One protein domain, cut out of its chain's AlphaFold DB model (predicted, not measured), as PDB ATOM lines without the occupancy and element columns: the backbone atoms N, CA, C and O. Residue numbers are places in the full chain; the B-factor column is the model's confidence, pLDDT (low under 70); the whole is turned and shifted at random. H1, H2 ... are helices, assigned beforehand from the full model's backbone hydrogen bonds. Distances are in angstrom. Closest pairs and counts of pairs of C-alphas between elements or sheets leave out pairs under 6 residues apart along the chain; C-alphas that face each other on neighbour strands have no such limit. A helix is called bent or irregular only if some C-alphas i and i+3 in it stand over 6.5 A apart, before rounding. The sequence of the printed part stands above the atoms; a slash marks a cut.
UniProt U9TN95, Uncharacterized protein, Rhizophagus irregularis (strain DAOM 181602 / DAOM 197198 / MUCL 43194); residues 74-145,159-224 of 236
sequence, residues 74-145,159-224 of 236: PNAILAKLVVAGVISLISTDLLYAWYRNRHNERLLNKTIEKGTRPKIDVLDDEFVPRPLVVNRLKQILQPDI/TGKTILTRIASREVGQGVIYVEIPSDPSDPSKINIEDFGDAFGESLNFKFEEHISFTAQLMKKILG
ATOM      1  N   PRO A  74       4.932   3.527  19.251       76.25
ATOM      2  CA  PRO A  74       5.706   3.581  18.023       76.25
ATOM      3  C   PRO A  74       5.228   4.766  17.179       76.25
ATOM      4  O   PRO A  74       4.024   4.969  17.017       76.25
ATOM      5  N   ASN A  75       6.173   5.542  16.638       76.38
ATOM      6  CA  ASN A  75       5.905   6.786  15.904       76.38
ATOM      7  C   ASN A  75       4.843   6.616  14.797       76.38
ATOM      8  O   ASN A  75       4.095   7.546  14.507       76.38
ATOM      9  N   ALA A  76       4.721   5.410  14.229       76.44
ATOM     10  CA  ALA A  76       3.694   5.052  13.254       76.44
ATOM     11  C   ALA A  76       2.252   5.146  13.797       76.44
ATOM     12  O   ALA A  76       1.351   5.550  13.065       76.44
ATOM     13  N   ILE A  77       2.011   4.797  15.067       81.19
ATOM     14  CA  ILE A  77       0.678   4.888  15.691       81.19
ATOM     15  C   ILE A  77       0.331   6.351  15.983       81.19
ATOM     16  O   ILE A  77      -0.790   6.780  15.713       81.19
ATOM     17  N   LEU A  78       1.306   7.133  16.455       80.12
ATOM     18  CA  LEU A  78       1.125   8.565  16.687       80.12
ATOM     19  C   LEU A  78       0.813   9.309  15.378       80.12
ATOM     20  O   LEU A  78      -0.127  10.097  15.334       80.12
ATOM     21  N   ALA A  79       1.527   8.999  14.291       80.56
ATOM     22  CA  ALA A  79       1.267   9.579  12.972       80.56
ATOM     23  C   ALA A  79      -0.149   9.254  12.456       80.56
ATOM     24  O   ALA A  79      -0.851  10.149  11.985       80.56
ATOM     25  N   LYS A  80      -0.611   8.002  12.596       87.88
ATOM     26  CA  LYS A  80      -1.980   7.607  12.211       87.88
ATOM     27  C   LYS A  80      -3.055   8.337  13.021       87.88
ATOM     28  O   LYS A  80      -4.067   8.724  12.445       87.88
ATOM     29  N   LEU A  81      -2.832   8.561  14.319       85.69
ATOM     30  CA  LEU A  81      -3.749   9.332  15.168       85.69
ATOM     31  C   LEU A  81      -3.831  10.802  14.746       85.69
ATOM     32  O   LEU A  81      -4.929  11.351  14.691       85.69
ATOM     33  N   VAL A  82      -2.701  11.423  14.394       84.81
ATOM     34  CA  VAL A  82      -2.681  12.806  13.885       84.81
ATOM     35  C   VAL A  82      -3.459  12.906  12.573       84.81
ATOM     36  O   VAL A  82      -4.321  13.774  12.438       84.81
ATOM     37  N   VAL A  83      -3.221  11.988  11.633       86.06
ATOM     38  CA  VAL A  83      -3.945  11.952  10.350       86.06
ATOM     39  C   VAL A  83      -5.446  11.732  10.566       86.06
ATOM     40  O   VAL A  83      -6.256  12.460   9.993       86.06
ATOM     41  N   ALA A  84      -5.836  10.793  11.434       84.94
ATOM     42  CA  ALA A  84      -7.240  10.554  11.771       84.94
ATOM     43  C   ALA A  84      -7.898  11.782  12.427       84.94
ATOM     44  O   ALA A  84      -9.035  12.119  12.096       84.94
ATOM     45  N   GLY A  85      -7.168  12.493  13.293       82.81
ATOM     46  CA  GLY A  85      -7.617  13.745  13.902       82.81
ATOM     47  C   GLY A  85      -7.920  14.825  12.860       82.81
ATOM     48  O   GLY A  85      -9.007  15.402  12.873       82.81
ATOM     49  N   VAL A  86      -7.014  15.041  11.900       82.75
ATOM     50  CA  VAL A  86      -7.211  16.012  10.805       82.75
ATOM     51  C   VAL A  86      -8.414  15.642   9.934       82.75
ATOM     52  O   VAL A  86      -9.237  16.506   9.632       82.75
ATOM     53  N   ILE A  87      -8.564  14.362   9.577       83.25
ATOM     54  CA  ILE A  87      -9.713  13.886   8.792       83.25
ATOM     55  C   ILE A  87     -11.018  14.133   9.554       83.25
ATOM     56  O   ILE A  87     -11.971  14.649   8.976       83.25
ATOM     57  N   SER A  88     -11.053  13.843  10.859       83.56
ATOM     58  CA  SER A  88     -12.257  14.027  11.678       83.56
ATOM     59  C   SER A  88     -12.716  15.492  11.758       83.56
ATOM     60  O   SER A  88     -13.918  15.765  11.692       83.56
ATOM     61  N   LEU A  89     -11.778  16.447  11.807       80.50
ATOM     62  CA  LEU A  89     -12.077  17.882  11.763       80.50
ATOM     63  C   LEU A  89     -12.690  18.292  10.417       80.50
ATOM     64  O   LEU A  89     -13.716  18.970  10.396       80.50
ATOM     65  N   ILE A  90     -12.117  17.826   9.301       79.44
ATOM     66  CA  ILE A  90     -12.642  18.101   7.952       79.44
ATOM     67  C   ILE A  90     -14.041  17.494   7.780       79.44
ATOM     68  O   ILE A  90     -14.937  18.142   7.238       79.44
ATOM     69  N   SER A  91     -14.257  16.265   8.259       81.44
ATOM     70  CA  SER A  91     -15.565  15.602   8.201       81.44
ATOM     71  C   SER A  91     -16.621  16.326   9.035       81.44
ATOM     72  O   SER A  91     -17.764  16.434   8.598       81.44
ATOM     73  N   THR A  92     -16.251  16.850  10.205       81.81
ATOM     74  CA  THR A  92     -17.164  17.621  11.063       81.81
ATOM     75  C   THR A  92     -17.611  18.911  10.376       81.81
ATOM     76  O   THR A  92     -18.807  19.199  10.329       81.81
ATOM     77  N   ASP A  93     -16.673  19.644   9.769       77.38
ATOM     78  CA  ASP A  93     -16.980  20.856   9.001       77.38
ATOM     79  C   ASP A  93     -17.877  20.540   7.785       77.38
ATOM     80  O   ASP A  93     -18.836  21.266   7.511       77.38
ATOM     81  N   LEU A  94     -17.621  19.423   7.086       80.19
ATOM     82  CA  LEU A  94     -18.436  18.971   5.952       80.19
ATOM     83  C   LEU A  94     -19.869  18.622   6.375       80.19
ATOM     84  O   LEU A  94     -20.824  19.029   5.711       80.19
ATOM     85  N   LEU A  95     -20.028  17.895   7.484       83.25
ATOM     86  CA  LEU A  95     -21.340  17.552   8.036       83.25
ATOM     87  C   LEU A  95     -22.118  18.806   8.439       83.25
ATOM     88  O   LEU A  95     -23.307  18.914   8.135       83.25
ATOM     89  N   TYR A  96     -21.447  19.770   9.071       81.75
ATOM     90  CA  TYR A  96     -22.061  21.037   9.454       81.75
ATOM     91  C   TYR A  96     -22.517  21.848   8.233       81.75
ATOM     92  O   TYR A  96     -23.659  22.319   8.190       81.75
ATOM     93  N   ALA A  97     -21.663  21.970   7.212       78.06
ATOM     94  CA  ALA A  97     -21.991  22.676   5.975       78.06
ATOM     95  C   ALA A  97     -23.145  22.002   5.220       78.06
ATOM     96  O   ALA A  97     -24.082  22.680   4.795       78.06
ATOM     97  N   TRP A  98     -23.127  20.670   5.107       81.25
ATOM     98  CA  TRP A  98     -24.212  19.907   4.489       81.25
ATOM     99  C   TRP A  98     -25.540  20.119   5.220       81.25
ATOM    100  O   TRP A  98     -26.559  20.398   4.584       81.25
ATOM    101  N   TYR A  99     -25.523  20.062   6.555       83.06
ATOM    102  CA  TYR A  99     -26.704  20.312   7.376       83.06
ATOM    103  C   TYR A  99     -27.260  21.729   7.171       83.06
ATOM    104  O   TYR A  99     -28.458  21.891   6.922       83.06
ATOM    105  N   ARG A 100     -26.397  22.754   7.215       80.62
ATOM    106  CA  ARG A 100     -26.780  24.158   6.974       80.62
ATOM    107  C   ARG A 100     -27.350  24.352   5.572       80.62
ATOM    108  O   ARG A 100     -28.419  24.942   5.439       80.62
ATOM    109  N   ASN A 101     -26.699  23.807   4.544       80.75
ATOM    110  CA  ASN A 101     -27.169  23.920   3.166       80.75
ATOM    111  C   ASN A 101     -28.535  23.245   2.985       80.75
ATOM    112  O   ASN A 101     -29.457  23.841   2.438       80.75
ATOM    113  N   ARG A 102     -28.708  22.041   3.542       81.12
ATOM    114  CA  ARG A 102     -29.984  21.319   3.484       81.12
ATOM    115  C   ARG A 102     -31.106  22.057   4.211       81.12
ATOM    116  O   ARG A 102     -32.256  22.013   3.774       81.12
ATOM    117  N   HIS A 103     -30.798  22.706   5.331       82.56
ATOM    118  CA  HIS A 103     -31.758  23.539   6.047       82.56
ATOM    119  C   HIS A 103     -32.160  24.765   5.217       82.56
ATOM    120  O   HIS A 103     -33.354  25.022   5.061       82.56
ATOM    121  N   ASN A 104     -31.187  25.457   4.625       81.69
ATOM    122  CA  ASN A 104     -31.428  26.631   3.787       81.69
ATOM    123  C   ASN A 104     -32.243  26.287   2.532       81.69
ATOM    124  O   ASN A 104     -33.199  26.992   2.232       81.69
ATOM    125  N   GLU A 105     -31.949  25.172   1.854       84.00
ATOM    126  CA  GLU A 105     -32.753  24.673   0.724       84.00
ATOM    127  C   GLU A 105     -34.217  24.455   1.115       84.00
ATOM    128  O   GLU A 105     -35.133  24.835   0.388       84.00
ATOM    129  N   ARG A 106     -34.460  23.849   2.285       85.06
ATOM    130  CA  ARG A 106     -35.825  23.616   2.777       85.06
ATOM    131  C   ARG A 106     -36.545  24.924   3.084       85.06
ATOM    132  O   ARG A 106     -37.731  25.030   2.781       85.06
ATOM    133  N   LEU A 107     -35.856  25.890   3.693       84.88
ATOM    134  CA  LEU A 107     -36.418  27.214   3.955       84.88
ATOM    135  C   LEU A 107     -36.750  27.932   2.648       84.88
ATOM    136  O   LEU A 107     -37.876  28.389   2.499       84.88
ATOM    137  N   LEU A 108     -35.823  27.941   1.690       86.19
ATOM    138  CA  LEU A 108     -36.015  28.550   0.378       86.19
ATOM    139  C   LEU A 108     -37.212  27.936  -0.353       86.19
ATOM    140  O   LEU A 108     -38.105  28.663  -0.776       86.19
ATOM    141  N   ASN A 109     -37.278  26.605  -0.442       87.06
ATOM    142  CA  ASN A 109     -38.393  25.910  -1.089       87.06
ATOM    143  C   ASN A 109     -39.727  26.248  -0.417       87.06
ATOM    144  O   ASN A 109     -40.710  26.522  -1.098       87.06
ATOM    145  N   LYS A 110     -39.746  26.300   0.918       88.25
ATOM    146  CA  LYS A 110     -40.932  26.686   1.686       88.25
ATOM    147  C   LYS A 110     -41.335  28.139   1.425       88.25
ATOM    148  O   LYS A 110     -42.531  28.418   1.365       88.25
ATOM    149  N   THR A 111     -40.376  29.056   1.288       87.75
ATOM    150  CA  THR A 111     -40.650  30.464   0.965       87.75
ATOM    151  C   THR A 111     -41.160  30.617  -0.464       87.75
ATOM    152  O   THR A 111     -42.138  31.324  -0.675       87.75
ATOM    153  N   ILE A 112     -40.567  29.918  -1.436       87.81
ATOM    154  CA  ILE A 112     -41.012  29.929  -2.837       87.81
ATOM    155  C   ILE A 112     -42.434  29.367  -2.953       87.81
ATOM    156  O   ILE A 112     -43.282  29.975  -3.597       87.81
ATOM    157  N   GLU A 113     -42.721  28.245  -2.290       88.06
ATOM    158  CA  GLU A 113     -44.046  27.617  -2.309       88.06
ATOM    159  C   GLU A 113     -45.113  28.532  -1.684       88.06
ATOM    160  O   GLU A 113     -46.174  28.772  -2.266       88.06
ATOM    161  N   LYS A 114     -44.826  29.103  -0.508       86.94
ATOM    162  CA  LYS A 114     -45.793  29.941   0.219       86.94
ATOM    163  C   LYS A 114     -45.900  31.374  -0.306       86.94
ATOM    164  O   LYS A 114     -46.953  31.990  -0.131       86.94
ATOM    165  N   GLY A 115     -44.844  31.897  -0.926       86.62
ATOM    166  CA  GLY A 115     -44.693  33.313  -1.252       86.62
ATOM    167  C   GLY A 115     -44.495  34.209  -0.021       86.62
ATOM    168  O   GLY A 115     -44.624  33.767   1.125       86.62
ATOM    169  N   THR A 116     -44.214  35.495  -0.246       83.12
ATOM    170  CA  THR A 116     -43.945  36.464   0.838       83.12
ATOM    171  C   THR A 116     -45.194  37.082   1.457       83.12
ATOM    172  O   THR A 116     -45.098  37.640   2.544       83.12
ATOM    173  N   ARG A 117     -46.363  36.959   0.804       84.00
ATOM    174  CA  ARG A 117     -47.680  37.449   1.274       84.00
ATOM    175  C   ARG A 117     -47.582  38.809   1.996       84.00
ATOM    176  O   ARG A 117     -47.716  38.858   3.221       84.00
ATOM    177  N   PRO A 118     -47.342  39.908   1.257       82.50
ATOM    178  CA  PRO A 118     -47.078  41.209   1.861       82.50
ATOM    179  C   PRO A 118     -48.218  41.640   2.790       82.50
ATOM    180  O   PRO A 118     -49.400  41.485   2.463       82.50
ATOM    181  N   LYS A 119     -47.854  42.191   3.954       80.56
ATOM    182  CA  LYS A 119     -48.815  42.807   4.871       80.56
ATOM    183  C   LYS A 119     -49.351  44.098   4.254       80.56
ATOM    184  O   LYS A 119     -48.647  44.807   3.532       80.56
ATOM    185  N   ILE A 120     -50.626  44.355   4.504       78.38
ATOM    186  CA  ILE A 120     -51.324  45.553   4.051       78.38
ATOM    187  C   ILE A 120     -51.720  46.275   5.328       78.38
ATOM    188  O   ILE A 120     -52.592  45.794   6.041       78.38
ATOM    189  N   ASP A 121     -51.043  47.383   5.611       68.75
ATOM    190  CA  ASP A 121     -51.292  48.209   6.799       68.75
ATOM    191  C   ASP A 121     -52.301  49.335   6.508       68.75
ATOM    192  O   ASP A 121     -52.446  50.275   7.282       68.75
ATOM    193  N   VAL A 122     -52.987  49.263   5.364       66.44
ATOM    194  CA  VAL A 122     -54.002  50.237   4.955       66.44
ATOM    195  C   VAL A 122     -55.334  49.821   5.568       66.44
ATOM    196  O   VAL A 122     -55.753  48.680   5.382       66.44
ATOM    197  N   LEU A 123     -55.979  50.739   6.292       62.69
ATOM    198  CA  LEU A 123     -57.345  50.568   6.788       62.69
ATOM    199  C   LEU A 123     -58.286  50.341   5.596       62.69
ATOM    200  O   LEU A 123     -58.264  51.117   4.638       62.69
ATOM    201  N   ASP A 124     -59.113  49.293   5.659       63.00
ATOM    202  CA  ASP A 124     -60.061  48.924   4.591       63.00
ATOM    203  C   ASP A 124     -61.010  50.089   4.220       63.00
ATOM    204  O   ASP A 124     -61.516  50.157   3.100       63.00
ATOM    205  N   ASP A 125     -61.176  51.043   5.135       62.66
ATOM    206  CA  ASP A 125     -62.076  52.192   5.056       62.66
ATOM    207  C   ASP A 125     -61.561  53.318   4.132       62.66
ATOM    208  O   ASP A 125     -62.352  54.097   3.598       62.66
ATOM    209  N   GLU A 126     -60.242  53.419   3.920       68.81
ATOM    210  CA  GLU A 126     -59.616  54.458   3.077       68.81
ATOM    211  C   GLU A 126     -59.390  53.972   1.632       68.81
ATOM    212  O   GLU A 126     -59.154  54.752   0.701       68.81
ATOM    213  N   PHE A 127     -59.477  52.659   1.410       75.00
ATOM    214  CA  PHE A 127     -59.166  52.055   0.127       75.00
ATOM    215  C   PHE A 127     -60.381  52.017  -0.806       75.00
ATOM    216  O   PHE A 127     -61.364  51.323  -0.568       75.00
ATOM    217  N   VAL A 128     -60.283  52.691  -1.955       78.50
ATOM    218  CA  VAL A 128     -61.299  52.583  -3.011       78.50
ATOM    219  C   VAL A 128     -61.108  51.268  -3.783       78.50
ATOM    220  O   VAL A 128     -60.116  51.133  -4.513       78.50
ATOM    221  N   PRO A 129     -62.052  50.308  -3.710       75.38
ATOM    222  CA  PRO A 129     -61.895  49.010  -4.348       75.38
ATOM    223  C   PRO A 129     -61.917  49.127  -5.876       75.38
ATOM    224  O   PRO A 129     -62.818  49.714  -6.476       75.38
ATOM    225  N   ARG A 130     -60.924  48.517  -6.538       86.44
ATOM    226  CA  ARG A 130     -60.821  48.440  -8.009       86.44
ATOM    227  C   ARG A 130     -60.744  46.980  -8.474       86.44
ATOM    228  O   ARG A 130     -59.691  46.536  -8.941       86.44
ATOM    229  N   PRO A 131     -61.850  46.219  -8.383       87.44
ATOM    230  CA  PRO A 131     -61.843  44.764  -8.569       87.44
ATOM    231  C   PRO A 131     -61.397  44.332  -9.973       87.44
ATOM    232  O   PRO A 131     -60.705  43.329 -10.128       87.44
ATOM    233  N   LEU A 132     -61.724  45.115 -11.007       91.44
ATOM    234  CA  LEU A 132     -61.343  44.806 -12.388       91.44
ATOM    235  C   LEU A 132     -59.819  44.804 -12.594       91.44
ATOM    236  O   LEU A 132     -59.299  43.977 -13.341       91.44
ATOM    237  N   VAL A 133     -59.097  45.707 -11.924       90.44
ATOM    238  CA  VAL A 133     -57.629  45.778 -12.006       90.44
ATOM    239  C   VAL A 133     -57.002  44.642 -11.204       90.44
ATOM    240  O   VAL A 133     -56.111  43.966 -11.713       90.44
ATOM    241  N   VAL A 134     -57.513  44.376  -9.998       91.31
ATOM    242  CA  VAL A 134     -57.047  43.272  -9.144       91.31
ATOM    243  C   VAL A 134     -57.188  41.928  -9.857       91.31
ATOM    244  O   VAL A 134     -56.232  41.161  -9.904       91.31
ATOM    245  N   ASN A 135     -58.327  41.661 -10.503       91.94
ATOM    246  CA  ASN A 135     -58.535  40.413 -11.243       91.94
ATOM    247  C   ASN A 135     -57.546  40.235 -12.405       91.94
ATOM    248  O   ASN A 135     -57.069  39.127 -12.637       91.94
ATOM    249  N   ARG A 136     -57.186  41.318 -13.107       90.44
ATOM    250  CA  ARG A 136     -56.147  41.263 -14.151       90.44
ATOM    251  C   ARG A 136     -54.759  41.020 -13.562       90.44
ATOM    252  O   ARG A 136     -53.994  40.249 -14.129       90.44
ATOM    253  N   LEU A 137     -54.442  41.638 -12.423       91.31
ATOM    254  CA  LEU A 137     -53.179  41.393 -11.721       91.31
ATOM    255  C   LEU A 137     -53.075  39.941 -11.243       91.31
ATOM    256  O   LEU A 137     -52.020  39.340 -11.401       91.31
ATOM    257  N   LYS A 138     -54.164  39.336 -10.759       90.31
ATOM    258  CA  LYS A 138     -54.187  37.905 -10.407       90.31
ATOM    259  C   LYS A 138     -53.839  37.007 -11.590       90.31
ATOM    260  O   LYS A 138     -53.028  36.107 -11.434       90.31
ATOM    261  N   GLN A 139     -54.412  37.277 -12.765       88.56
ATOM    262  CA  GLN A 139     -54.100  36.524 -13.986       88.56
ATOM    263  C   GLN A 139     -52.626  36.660 -14.390       88.56
ATOM    264  O   GLN A 139     -52.042  35.712 -14.893       88.56
ATOM    265  N   ILE A 140     -52.014  37.824 -14.149       88.94
ATOM    266  CA  ILE A 140     -50.583  38.047 -14.397       88.94
ATOM    267  C   ILE A 140     -49.714  37.282 -13.385       88.94
ATOM    268  O   ILE A 140     -48.692  36.714 -13.756       88.94
ATOM    269  N   LEU A 141     -50.111  37.277 -12.110       88.19
ATOM    270  CA  LEU A 141     -49.384  36.600 -11.030       88.19
ATOM    271  C   LEU A 141     -49.545  35.072 -11.060       88.19
ATOM    272  O   LEU A 141     -48.732  34.369 -10.466       88.19
ATOM    273  N   GLN A 142     -50.568  34.564 -11.747       86.75
ATOM    274  CA  GLN A 142     -50.810  33.142 -11.989       86.75
ATOM    275  C   GLN A 142     -50.703  32.840 -13.492       86.75
ATOM    276  O   GLN A 142     -51.727  32.651 -14.155       86.75
ATOM    277  N   PRO A 143     -49.483  32.820 -14.055       79.25
ATOM    278  CA  PRO A 143     -49.304  32.525 -15.468       79.25
ATOM    279  C   PRO A 143     -49.717  31.083 -15.789       79.25
ATOM    280  O   PRO A 143     -49.500  30.159 -15.003       79.25
ATOM    281  N   ASP A 144     -50.273  30.883 -16.984       78.81
ATOM    282  CA  ASP A 144     -50.469  29.546 -17.547       78.81
ATOM    283  C   ASP A 144     -49.103  28.915 -17.886       78.81
ATOM    284  O   ASP A 144     -48.126  29.623 -18.141       78.81
ATOM    285  N   ILE A 145     -49.034  27.583 -17.945       71.94
ATOM    286  CA  ILE A 145     -47.820  26.747 -18.072       71.94
ATOM    287  C   ILE A 145     -46.872  27.213 -19.198       71.94
ATOM    288  O   ILE A 145     -45.674  26.937 -19.178       71.94
ATOM    289  N   THR A 159     -51.563  56.746  -7.373       85.25
ATOM    290  CA  THR A 159     -52.684  55.956  -7.939       85.25
ATOM    291  C   THR A 159     -52.965  54.614  -7.240       85.25
ATOM    292  O   THR A 159     -53.816  53.850  -7.695       85.25
ATOM    293  N   GLY A 160     -52.244  54.280  -6.164       86.75
ATOM    294  CA  GLY A 160     -52.447  53.034  -5.413       86.75
ATOM    295  C   GLY A 160     -51.918  51.763  -6.094       86.75
ATOM    296  O   GLY A 160     -52.278  50.663  -5.682       86.75
ATOM    297  N   LYS A 161     -51.052  51.877  -7.117       90.50
ATOM    298  CA  LYS A 161     -50.467  50.723  -7.840       90.50
ATOM    299  C   LYS A 161     -49.838  49.694  -6.897       90.50
ATOM    300  O   LYS A 161     -50.148  48.514  -6.991       90.50
ATOM    301  N   THR A 162     -48.995  50.146  -5.969       89.12
ATOM    302  CA  THR A 162     -48.313  49.277  -4.998       89.12
ATOM    303  C   THR A 162     -49.309  48.542  -4.103       89.12
ATOM    304  O   THR A 162     -49.177  47.339  -3.898       89.12
ATOM    305  N   ILE A 163     -50.348  49.240  -3.632       89.31
ATOM    306  CA  ILE A 163     -51.393  48.667  -2.772       89.31
ATOM    307  C   ILE A 163     -52.187  47.601  -3.538       89.31
ATOM    308  O   ILE A 163     -52.334  46.482  -3.053       89.31
ATOM    309  N   LEU A 164     -52.620  47.902  -4.768       90.44
ATOM    310  CA  LEU A 164     -53.343  46.954  -5.625       90.44
ATOM    311  C   LEU A 164     -52.529  45.686  -5.906       90.44
ATOM    312  O   LEU A 164     -53.075  44.584  -5.855       90.44
ATOM    313  N   THR A 165     -51.229  45.830  -6.168       91.31
ATOM    314  CA  THR A 165     -50.331  44.687  -6.366       91.31
ATOM    315  C   THR A 165     -50.180  43.871  -5.084       91.31
ATOM    316  O   THR A 165     -50.267  42.649  -5.144       91.31
ATOM    317  N   ARG A 166     -50.020  44.509  -3.915       90.25
ATOM    318  CA  ARG A 166     -49.944  43.797  -2.625       90.25
ATOM    319  C   ARG A 166     -51.233  43.016  -2.327       90.25
ATOM    320  O   ARG A 166     -51.142  41.857  -1.925       90.25
ATOM    321  N   ILE A 167     -52.406  43.598  -2.596       89.25
ATOM    322  CA  ILE A 167     -53.713  42.923  -2.475       89.25
ATOM    323  C   ILE A 167     -53.776  41.702  -3.395       89.25
ATOM    324  O   ILE A 167     -54.025  40.594  -2.924       89.25
ATOM    325  N   ALA A 168     -53.483  41.874  -4.687       90.69
ATOM    326  CA  ALA A 168     -53.519  40.774  -5.648       90.69
ATOM    327  C   ALA A 168     -52.560  39.635  -5.252       90.69
ATOM    328  O   ALA A 168     -52.956  38.470  -5.265       90.69
ATOM    329  N   SER A 169     -51.334  39.960  -4.827       90.50
ATOM    330  CA  SER A 169     -50.345  38.981  -4.355       90.50
ATOM    331  C   SER A 169     -50.810  38.222  -3.111       90.50
ATOM    332  O   SER A 169     -50.607  37.010  -3.010       90.50
ATOM    333  N   ARG A 170     -51.457  38.910  -2.164       88.19
ATOM    334  CA  ARG A 170     -52.012  38.288  -0.954       88.19
ATOM    335  C   ARG A 170     -53.176  37.352  -1.279       88.19
ATOM    336  O   ARG A 170     -53.243  36.268  -0.704       88.19
ATOM    337  N   GLU A 171     -54.057  37.750  -2.193       89.00
ATOM    338  CA  GLU A 171     -55.224  36.956  -2.601       89.00
ATOM    339  C   GLU A 171     -54.848  35.725  -3.439       89.00
ATOM    340  O   GLU A 171     -55.495  34.690  -3.316       89.00
ATOM    341  N   VAL A 172     -53.788  35.806  -4.253       88.56
ATOM    342  CA  VAL A 172     -53.200  34.638  -4.940       88.56
ATOM    343  C   VAL A 172     -52.612  33.653  -3.926       88.56
ATOM    344  O   VAL A 172     -52.777  32.441  -4.054       88.56
ATOM    345  N   GLY A 173     -51.942  34.173  -2.895       78.00
ATOM    346  CA  GLY A 173     -51.594  33.442  -1.681       78.00
ATOM    347  C   GLY A 173     -50.470  32.406  -1.796       78.00
ATOM    348  O   GLY A 173     -49.987  31.970  -0.754       78.00
ATOM    349  N   GLN A 174     -50.031  31.989  -2.983       84.44
ATOM    350  CA  GLN A 174     -48.952  31.003  -3.160       84.44
ATOM    351  C   GLN A 174     -48.076  31.361  -4.363       84.44
ATOM    352  O   GLN A 174     -48.571  31.930  -5.332       84.44
ATOM    353  N   GLY A 175     -46.779  31.047  -4.296       84.38
ATOM    354  CA  GLY A 175     -45.858  31.214  -5.429       84.38
ATOM    355  C   GLY A 175     -45.465  32.650  -5.798       84.38
ATOM    356  O   GLY A 175     -44.747  32.841  -6.774       84.38
ATOM    357  N   VAL A 176     -45.907  33.668  -5.049       89.06
ATOM    358  CA  VAL A 176     -45.608  35.081  -5.346       89.06
ATOM    359  C   VAL A 176     -44.601  35.645  -4.349       89.06
ATOM    360  O   VAL A 176     -44.867  35.711  -3.147       89.06
ATOM    361  N   ILE A 177     -43.459  36.103  -4.864       90.69
ATOM    362  CA  ILE A 177     -42.418  36.783  -4.091       90.69
ATOM    363  C   ILE A 177     -42.478  38.274  -4.419       90.69
ATOM    364  O   ILE A 177     -42.164  38.708  -5.524       90.69
ATOM    365  N   TYR A 178     -42.929  39.051  -3.444       89.50
ATOM    366  CA  TYR A 178     -42.859  40.506  -3.451       89.50
ATOM    367  C   TYR A 178     -41.520  40.966  -2.871       89.50
ATOM    368  O   TYR A 178     -41.168  40.561  -1.763       89.50
ATOM    369  N   VAL A 179     -40.821  41.827  -3.612       89.62
ATOM    370  CA  VAL A 179     -39.517  42.399  -3.258       89.62
ATOM    371  C   VAL A 179     -39.650  43.912  -3.324       89.62
ATOM    372  O   VAL A 179     -40.070  44.452  -4.349       89.62
ATOM    373  N   GLU A 180     -39.313  44.592  -2.235       87.25
ATOM    374  CA  GLU A 180     -39.278  46.049  -2.190       87.25
ATOM    375  C   GLU A 180     -37.848  46.505  -2.433       87.25
ATOM    376  O   GLU A 180     -36.967  46.243  -1.624       87.25
ATOM    377  N   ILE A 181     -37.609  47.125  -3.585       84.25
ATOM    378  CA  ILE A 181     -36.275  47.579  -3.964       84.25
ATOM    379  C   ILE A 181     -36.141  49.023  -3.485       84.25
ATOM    380  O   ILE A 181     -36.902  49.873  -3.966       84.25
ATOM    381  N   PRO A 182     -35.221  49.320  -2.553       76.69
ATOM    382  CA  PRO A 182     -34.974  50.690  -2.144       76.69
ATOM    383  C   PRO A 182     -34.411  51.481  -3.330       76.69
ATOM    384  O   PRO A 182     -33.562  51.001  -4.080       76.69
ATOM    385  N   SER A 183     -34.910  52.700  -3.514       73.62
ATOM    386  CA  SER A 183     -34.371  53.666  -4.471       73.62
ATOM    387  C   SER A 183     -33.776  54.833  -3.701       73.62
ATOM    388  O   SER A 183     -34.438  55.347  -2.793       73.62
ATOM    389  N   ASP A 184     -32.577  55.273  -4.079       70.00
ATOM    390  CA  ASP A 184     -31.948  56.429  -3.450       70.00
ATOM    391  C   ASP A 184     -32.847  57.674  -3.600       70.00
ATOM    392  O   ASP A 184     -33.278  58.002  -4.710       70.00
ATOM    393  N   PRO A 185     -33.133  58.409  -2.508       64.62
ATOM    394  CA  PRO A 185     -33.995  59.590  -2.554       64.62
ATOM    395  C   PRO A 185     -33.353  60.763  -3.311       64.62
ATOM    396  O   PRO A 185     -34.057  61.676  -3.741       64.62
ATOM    397  N   SER A 186     -32.027  60.753  -3.463       68.81
ATOM    398  CA  SER A 186     -31.254  61.764  -4.189       68.81
ATOM    399  C   SER A 186     -31.183  61.505  -5.694       68.81
ATOM    400  O   SER A 186     -31.064  62.462  -6.456       68.81
ATOM    401  N   ASP A 187     -31.280  60.246  -6.133       68.06
ATOM    402  CA  ASP A 187     -31.301  59.889  -7.549       68.06
ATOM    403  C   ASP A 187     -32.103  58.589  -7.771       68.06
ATOM    404  O   ASP A 187     -31.553  57.489  -7.679       68.06
ATOM    405  N   PRO A 188     -33.405  58.678  -8.101       65.38
ATOM    406  CA  PRO A 188     -34.268  57.507  -8.268       65.38
ATOM    407  C   PRO A 188     -33.878  56.639  -9.475       65.38
ATOM    408  O   PRO A 188     -34.433  55.554  -9.656       65.38
ATOM    409  N   SER A 189     -32.947  57.105 -10.318       64.69
ATOM    410  CA  SER A 189     -32.396  56.333 -11.434       64.69
ATOM    411  C   SER A 189     -31.276  55.378 -11.012       64.69
ATOM    412  O   SER A 189     -30.952  54.441 -11.748       64.69
ATOM    413  N   LYS A 190     -30.702  55.582  -9.820       66.50
ATOM    414  CA  LYS A 190     -29.594  54.787  -9.309       66.50
ATOM    415  C   LYS A 190     -30.120  53.719  -8.355       66.50
ATOM    416  O   LYS A 190     -30.401  53.968  -7.191       66.50
ATOM    417  N   ILE A 191     -30.245  52.503  -8.875       68.50
ATOM    418  CA  ILE A 191     -30.475  51.310  -8.059       68.50
ATOM    419  C   ILE A 191     -29.104  50.757  -7.687       68.50
ATOM    420  O   ILE A 191     -28.331  50.362  -8.565       68.50
ATOM    421  N   ASN A 192     -28.792  50.738  -6.396       72.69
ATOM    422  CA  ASN A 192     -27.613  50.045  -5.911       72.69
ATOM    423  C   ASN A 192     -27.854  48.529  -6.003       72.69
ATOM    424  O   ASN A 192     -28.832  47.998  -5.477       72.69
ATOM    425  N   ILE A 193     -26.983  47.832  -6.730       75.25
ATOM    426  CA  ILE A 193     -27.115  46.391  -6.989       75.25
ATOM    427  C   ILE A 193     -26.942  45.590  -5.690       75.25
ATOM    428  O   ILE A 193     -27.553  44.533  -5.541       75.25
ATOM    429  N   GLU A 194     -26.143  46.101  -4.752       74.38
ATOM    430  CA  GLU A 194     -25.932  45.487  -3.437       74.38
ATOM    431  C   GLU A 194     -27.226  45.524  -2.613       74.38
ATOM    432  O   GLU A 194     -27.712  44.476  -2.187       74.38
ATOM    433  N   ASP A 195     -27.874  46.690  -2.540       80.88
ATOM    434  CA  ASP A 195     -29.138  46.868  -1.813       80.88
ATOM    435  C   ASP A 195     -30.279  46.031  -2.420       80.88
ATOM    436  O   ASP A 195     -31.159  45.543  -1.708       80.88
ATOM    437  N   PHE A 196     -30.254  45.798  -3.741       83.56
ATOM    438  CA  PHE A 196     -31.172  44.860  -4.389       83.56
ATOM    439  C   PHE A 196     -30.939  43.415  -3.936       83.56
ATOM    440  O   PHE A 196     -31.904  42.703  -3.652       83.56
ATOM    441  N   GLY A 197     -29.679  42.969  -3.898       81.56
ATOM    442  CA  GLY A 197     -29.324  41.615  -3.466       81.56
ATOM    443  C   GLY A 197     -29.768  41.346  -2.031       81.56
ATOM    444  O   GLY A 197     -30.354  40.294  -1.755       81.56
ATOM    445  N   ASP A 198     -29.577  42.330  -1.158       83.06
ATOM    446  CA  ASP A 198     -29.991  42.263   0.240       83.06
ATOM    447  C   ASP A 198     -31.517  42.235   0.382       83.06
ATOM    448  O   ASP A 198     -32.049  41.323   1.021       83.06
ATOM    449  N   ALA A 199     -32.243  43.137  -0.290       85.44
ATOM    450  CA  ALA A 199     -33.708  43.160  -0.267       85.44
ATOM    451  C   ALA A 199     -34.329  41.882  -0.863       85.44
ATOM    452  O   ALA A 199     -35.319  41.342  -0.353       85.44
ATOM    453  N   PHE A 200     -33.739  41.355  -1.939       86.88
ATOM    454  CA  PHE A 200     -34.161  40.093  -2.537       86.88
ATOM    455  C   PHE A 200     -33.905  38.917  -1.590       86.88
ATOM    456  O   PHE A 200     -34.788  38.078  -1.393       86.88
ATOM    457  N   GLY A 201     -32.729  38.872  -0.963       84.19
ATOM    458  CA  GLY A 201     -32.387  37.856   0.026       84.19
ATOM    459  C   GLY A 201     -33.333  37.876   1.223       84.19
ATOM    460  O   GLY A 201     -33.893  36.841   1.599       84.19
ATOM    461  N   GLU A 202     -33.603  39.061   1.768       85.50
ATOM    462  CA  GLU A 202     -34.550  39.249   2.866       85.50
ATOM    463  C   GLU A 202     -35.952  38.751   2.495       85.50
ATOM    464  O   GLU A 202     -36.560  37.999   3.261       85.50
ATOM    465  N   SER A 203     -36.426  39.056   1.279       85.06
ATOM    466  CA  SER A 203     -37.721  38.562   0.789       85.06
ATOM    467  C   SER A 203     -37.796  37.029   0.747       85.06
ATOM    468  O   SER A 203     -38.843  36.439   1.004       85.06
ATOM    469  N   LEU A 204     -36.677  36.352   0.486       83.81
ATOM    470  CA  LEU A 204     -36.605  34.892   0.450       83.81
ATOM    471  C   LEU A 204     -36.341  34.260   1.823       83.81
ATOM    472  O   LEU A 204     -36.322  33.028   1.935       83.81
ATOM    473  N   ASN A 205     -36.154  35.079   2.865       78.06
ATOM    474  CA  ASN A 205     -35.577  34.667   4.146       78.06
ATOM    475  C   ASN A 205     -34.248  33.912   3.941       78.06
ATOM    476  O   ASN A 205     -33.962  32.899   4.587       78.06
ATOM    477  N   PHE A 206     -33.460  34.388   2.978       73.38
ATOM    478  CA  PHE A 206     -32.190  33.820   2.564       73.38
ATOM    479  C   PHE A 206     -31.130  34.914   2.602       73.38
ATOM    480  O   PHE A 206     -31.162  35.857   1.822       73.38
ATOM    481  N   LYS A 207     -30.143  34.779   3.482       64.38
ATOM    482  CA  LYS A 207     -28.948  35.607   3.362       64.38
ATOM    483  C   LYS A 207     -28.083  35.011   2.264       64.38
ATOM    484  O   LYS A 207     -27.624  33.882   2.416       64.38
ATOM    485  N   PHE A 208     -27.801  35.791   1.224       56.47
ATOM    486  CA  PHE A 208     -26.754  35.496   0.238       56.47
ATOM    487  C   PHE A 208     -25.342  35.522   0.838       56.47
ATOM    488  O   PHE A 208     -24.380  35.638   0.082       56.47
ATOM    489  N   GLU A 209     -25.204  35.404   2.170       53.09
ATOM    490  CA  GLU A 209     -23.944  35.058   2.820       53.09
ATOM    491  C   GLU A 209     -23.316  33.963   1.978       53.09
ATOM    492  O   GLU A 209     -23.933  32.902   1.823       53.09
ATOM    493  N   GLU A 210     -22.181  34.328   1.356       49.22
ATOM    494  CA  GLU A 210     -21.458  33.572   0.340       49.22
ATOM    495  C   GLU A 210     -21.774  32.110   0.530       49.22
ATOM    496  O   GLU A 210     -21.473  31.592   1.613       49.22
ATOM    497  N   HIS A 211     -22.395  31.467  -0.478       49.44
ATOM    498  CA  HIS A 211     -22.429  30.012  -0.567       49.44
ATOM    499  C   HIS A 211     -21.127  29.553   0.032       49.44
ATOM    500  O   HIS A 211     -20.084  29.905  -0.527       49.44
ATOM    501  N   ILE A 212     -21.196  28.946   1.220       50.31
ATOM    502  CA  ILE A 212     -20.015  28.587   1.980       50.31
ATOM    503  C   ILE A 212     -19.359  27.559   1.088       50.31
ATOM    504  O   ILE A 212     -19.719  26.383   1.109       50.31
ATOM    505  N   SER A 213     -18.529  28.031   0.163       52.25
ATOM    506  CA  SER A 213     -17.998  27.204  -0.884       52.25
ATOM    507  C   SER A 213     -16.982  26.432  -0.098       52.25
ATOM    508  O   SER A 213     -15.970  26.946   0.373       52.25
ATOM    509  N   PHE A 214     -17.390  25.216   0.228       53.84
ATOM    510  CA  PHE A 214     -16.652  24.307   1.069       53.84
ATOM    511  C   PHE A 214     -15.209  24.220   0.569       53.84
ATOM    512  O   PHE A 214     -14.278  24.261   1.359       53.84
ATOM    513  N   THR A 215     -15.026  24.262  -0.752       53.19
ATOM    514  CA  THR A 215     -13.744  24.435  -1.431       53.19
ATOM    515  C   THR A 215     -12.973  25.677  -0.993       53.19
ATOM    516  O   THR A 215     -11.790  25.546  -0.708       53.19
ATOM    517  N   ALA A 216     -13.590  26.857  -0.893       58.91
ATOM    518  CA  ALA A 216     -12.921  28.077  -0.441       58.91
ATOM    519  C   ALA A 216     -12.636  28.086   1.066       58.91
ATOM    520  O   ALA A 216     -11.558  28.526   1.457       58.91
ATOM    521  N   GLN A 217     -13.529  27.577   1.925       60.97
ATOM    522  CA  GLN A 217     -13.246  27.483   3.368       60.97
ATOM    523  C   GLN A 217     -12.195  26.410   3.681       60.97
ATOM    524  O   GLN A 217     -11.280  26.663   4.467       60.97
ATOM    525  N   LEU A 218     -12.268  25.250   3.027       57.84
ATOM    526  CA  LEU A 218     -11.275  24.183   3.134       57.84
ATOM    527  C   LEU A 218      -9.929  24.638   2.557       57.84
ATOM    528  O   LEU A 218      -8.907  24.456   3.213       57.84
ATOM    529  N   MET A 219      -9.913  25.304   1.394       58.91
ATOM    530  CA  MET A 219      -8.699  25.950   0.884       58.91
ATOM    531  C   MET A 219      -8.190  26.994   1.870       58.91
ATOM    532  O   MET A 219      -7.018  26.976   2.185       58.91
ATOM    533  N   LYS A 220      -9.023  27.865   2.440       63.72
ATOM    534  CA  LYS A 220      -8.553  28.867   3.408       63.72
ATOM    535  C   LYS A 220      -7.922  28.227   4.652       63.72
ATOM    536  O   LYS A 220      -6.920  28.739   5.146       63.72
ATOM    537  N   LYS A 221      -8.479  27.109   5.133       61.03
ATOM    538  CA  LYS A 221      -8.032  26.401   6.346       61.03
ATOM    539  C   LYS A 221      -6.804  25.507   6.107       61.03
ATOM    540  O   LYS A 221      -5.965  25.410   6.993       61.03
ATOM    541  N   ILE A 222      -6.676  24.896   4.924       55.47
ATOM    542  CA  ILE A 222      -5.519  24.063   4.528       55.47
ATOM    543  C   ILE A 222      -4.376  24.915   3.947       55.47
ATOM    544  O   ILE A 222      -3.209  24.635   4.198       55.47
ATOM    545  N   LEU A 223      -4.706  25.946   3.167       56.09
ATOM    546  CA  LEU A 223      -3.774  26.771   2.385       56.09
ATOM    547  C   LEU A 223      -3.355  28.058   3.107       56.09
ATOM    548  O   LEU A 223      -2.463  28.751   2.628       56.09
ATOM    549  N   GLY A 224      -3.998  28.400   4.231       48.69
ATOM    550  CA  GLY A 224      -3.595  29.514   5.089       48.69
ATOM    551  C   GLY A 224      -3.434  30.833   4.334       48.69
ATOM    552  O   GLY A 224      -2.351  31.392   4.326       48.69
TER     553      GLY A 224
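This is residues 74 to 145 and 159 to 224 of the 236 residues of an uncharacterized protein of Rhizophagus irregularis (strain DAOM 181602 / DAOM 197198 / MUCL 43194) (UniProt U9TN95). Look first for one long helix, H1, whose residues 75 to 89 stick out together with residue 74 before it; beyond its other end sits a small crossed pair, H2 and H3. From there the chain folds back through a long loop and H4 to H5, beside H1. The 138 printed residues hold five named helices, H1 to H5 in order, and no named strand: all helix, extended, radius of gyration of the C-alphas 24.0 A, a rod spanning 86 by 37 by 31 A.

Find C-alpha 75 at (5.905, 6.786, 15.904); H1 runs 58.8 A to residue 114. H2 is residues 131 to 141, H3 161 to 172, H4 193 to 203, and H5 214 to 223, ending at (-3.774, 26.771, 2.385).

H1, with residues 90 to 97 alone, only just touches H5, with 3 pairs of C-alphas within 8 A; the closest, Ala 97 and Phe 214, are 7.4 A apart. They run opposite ways at a shallow tilt of 29 degrees. H2 and H3 touch at a steep tilt of 67 degrees, the closest C-alphas, Val 134 and Ala 168, 5.6 A apart. H4 touches no helix. In H1, H2, H3, H4 and H5 every O i to N i+4 pair is within hydrogen-bond range.

The farthest C-alphas, Pro 74 and Val 128, are 85.6 A apart. Residues 146 to 158 are not printed; C-alphas 145 and 159 are 31.3 A apart. H1 to H2 and H3 to H4 are long links. The model's pLDDT is under 70 at residues 121 to 126, 185 to 191 and 207 to 224.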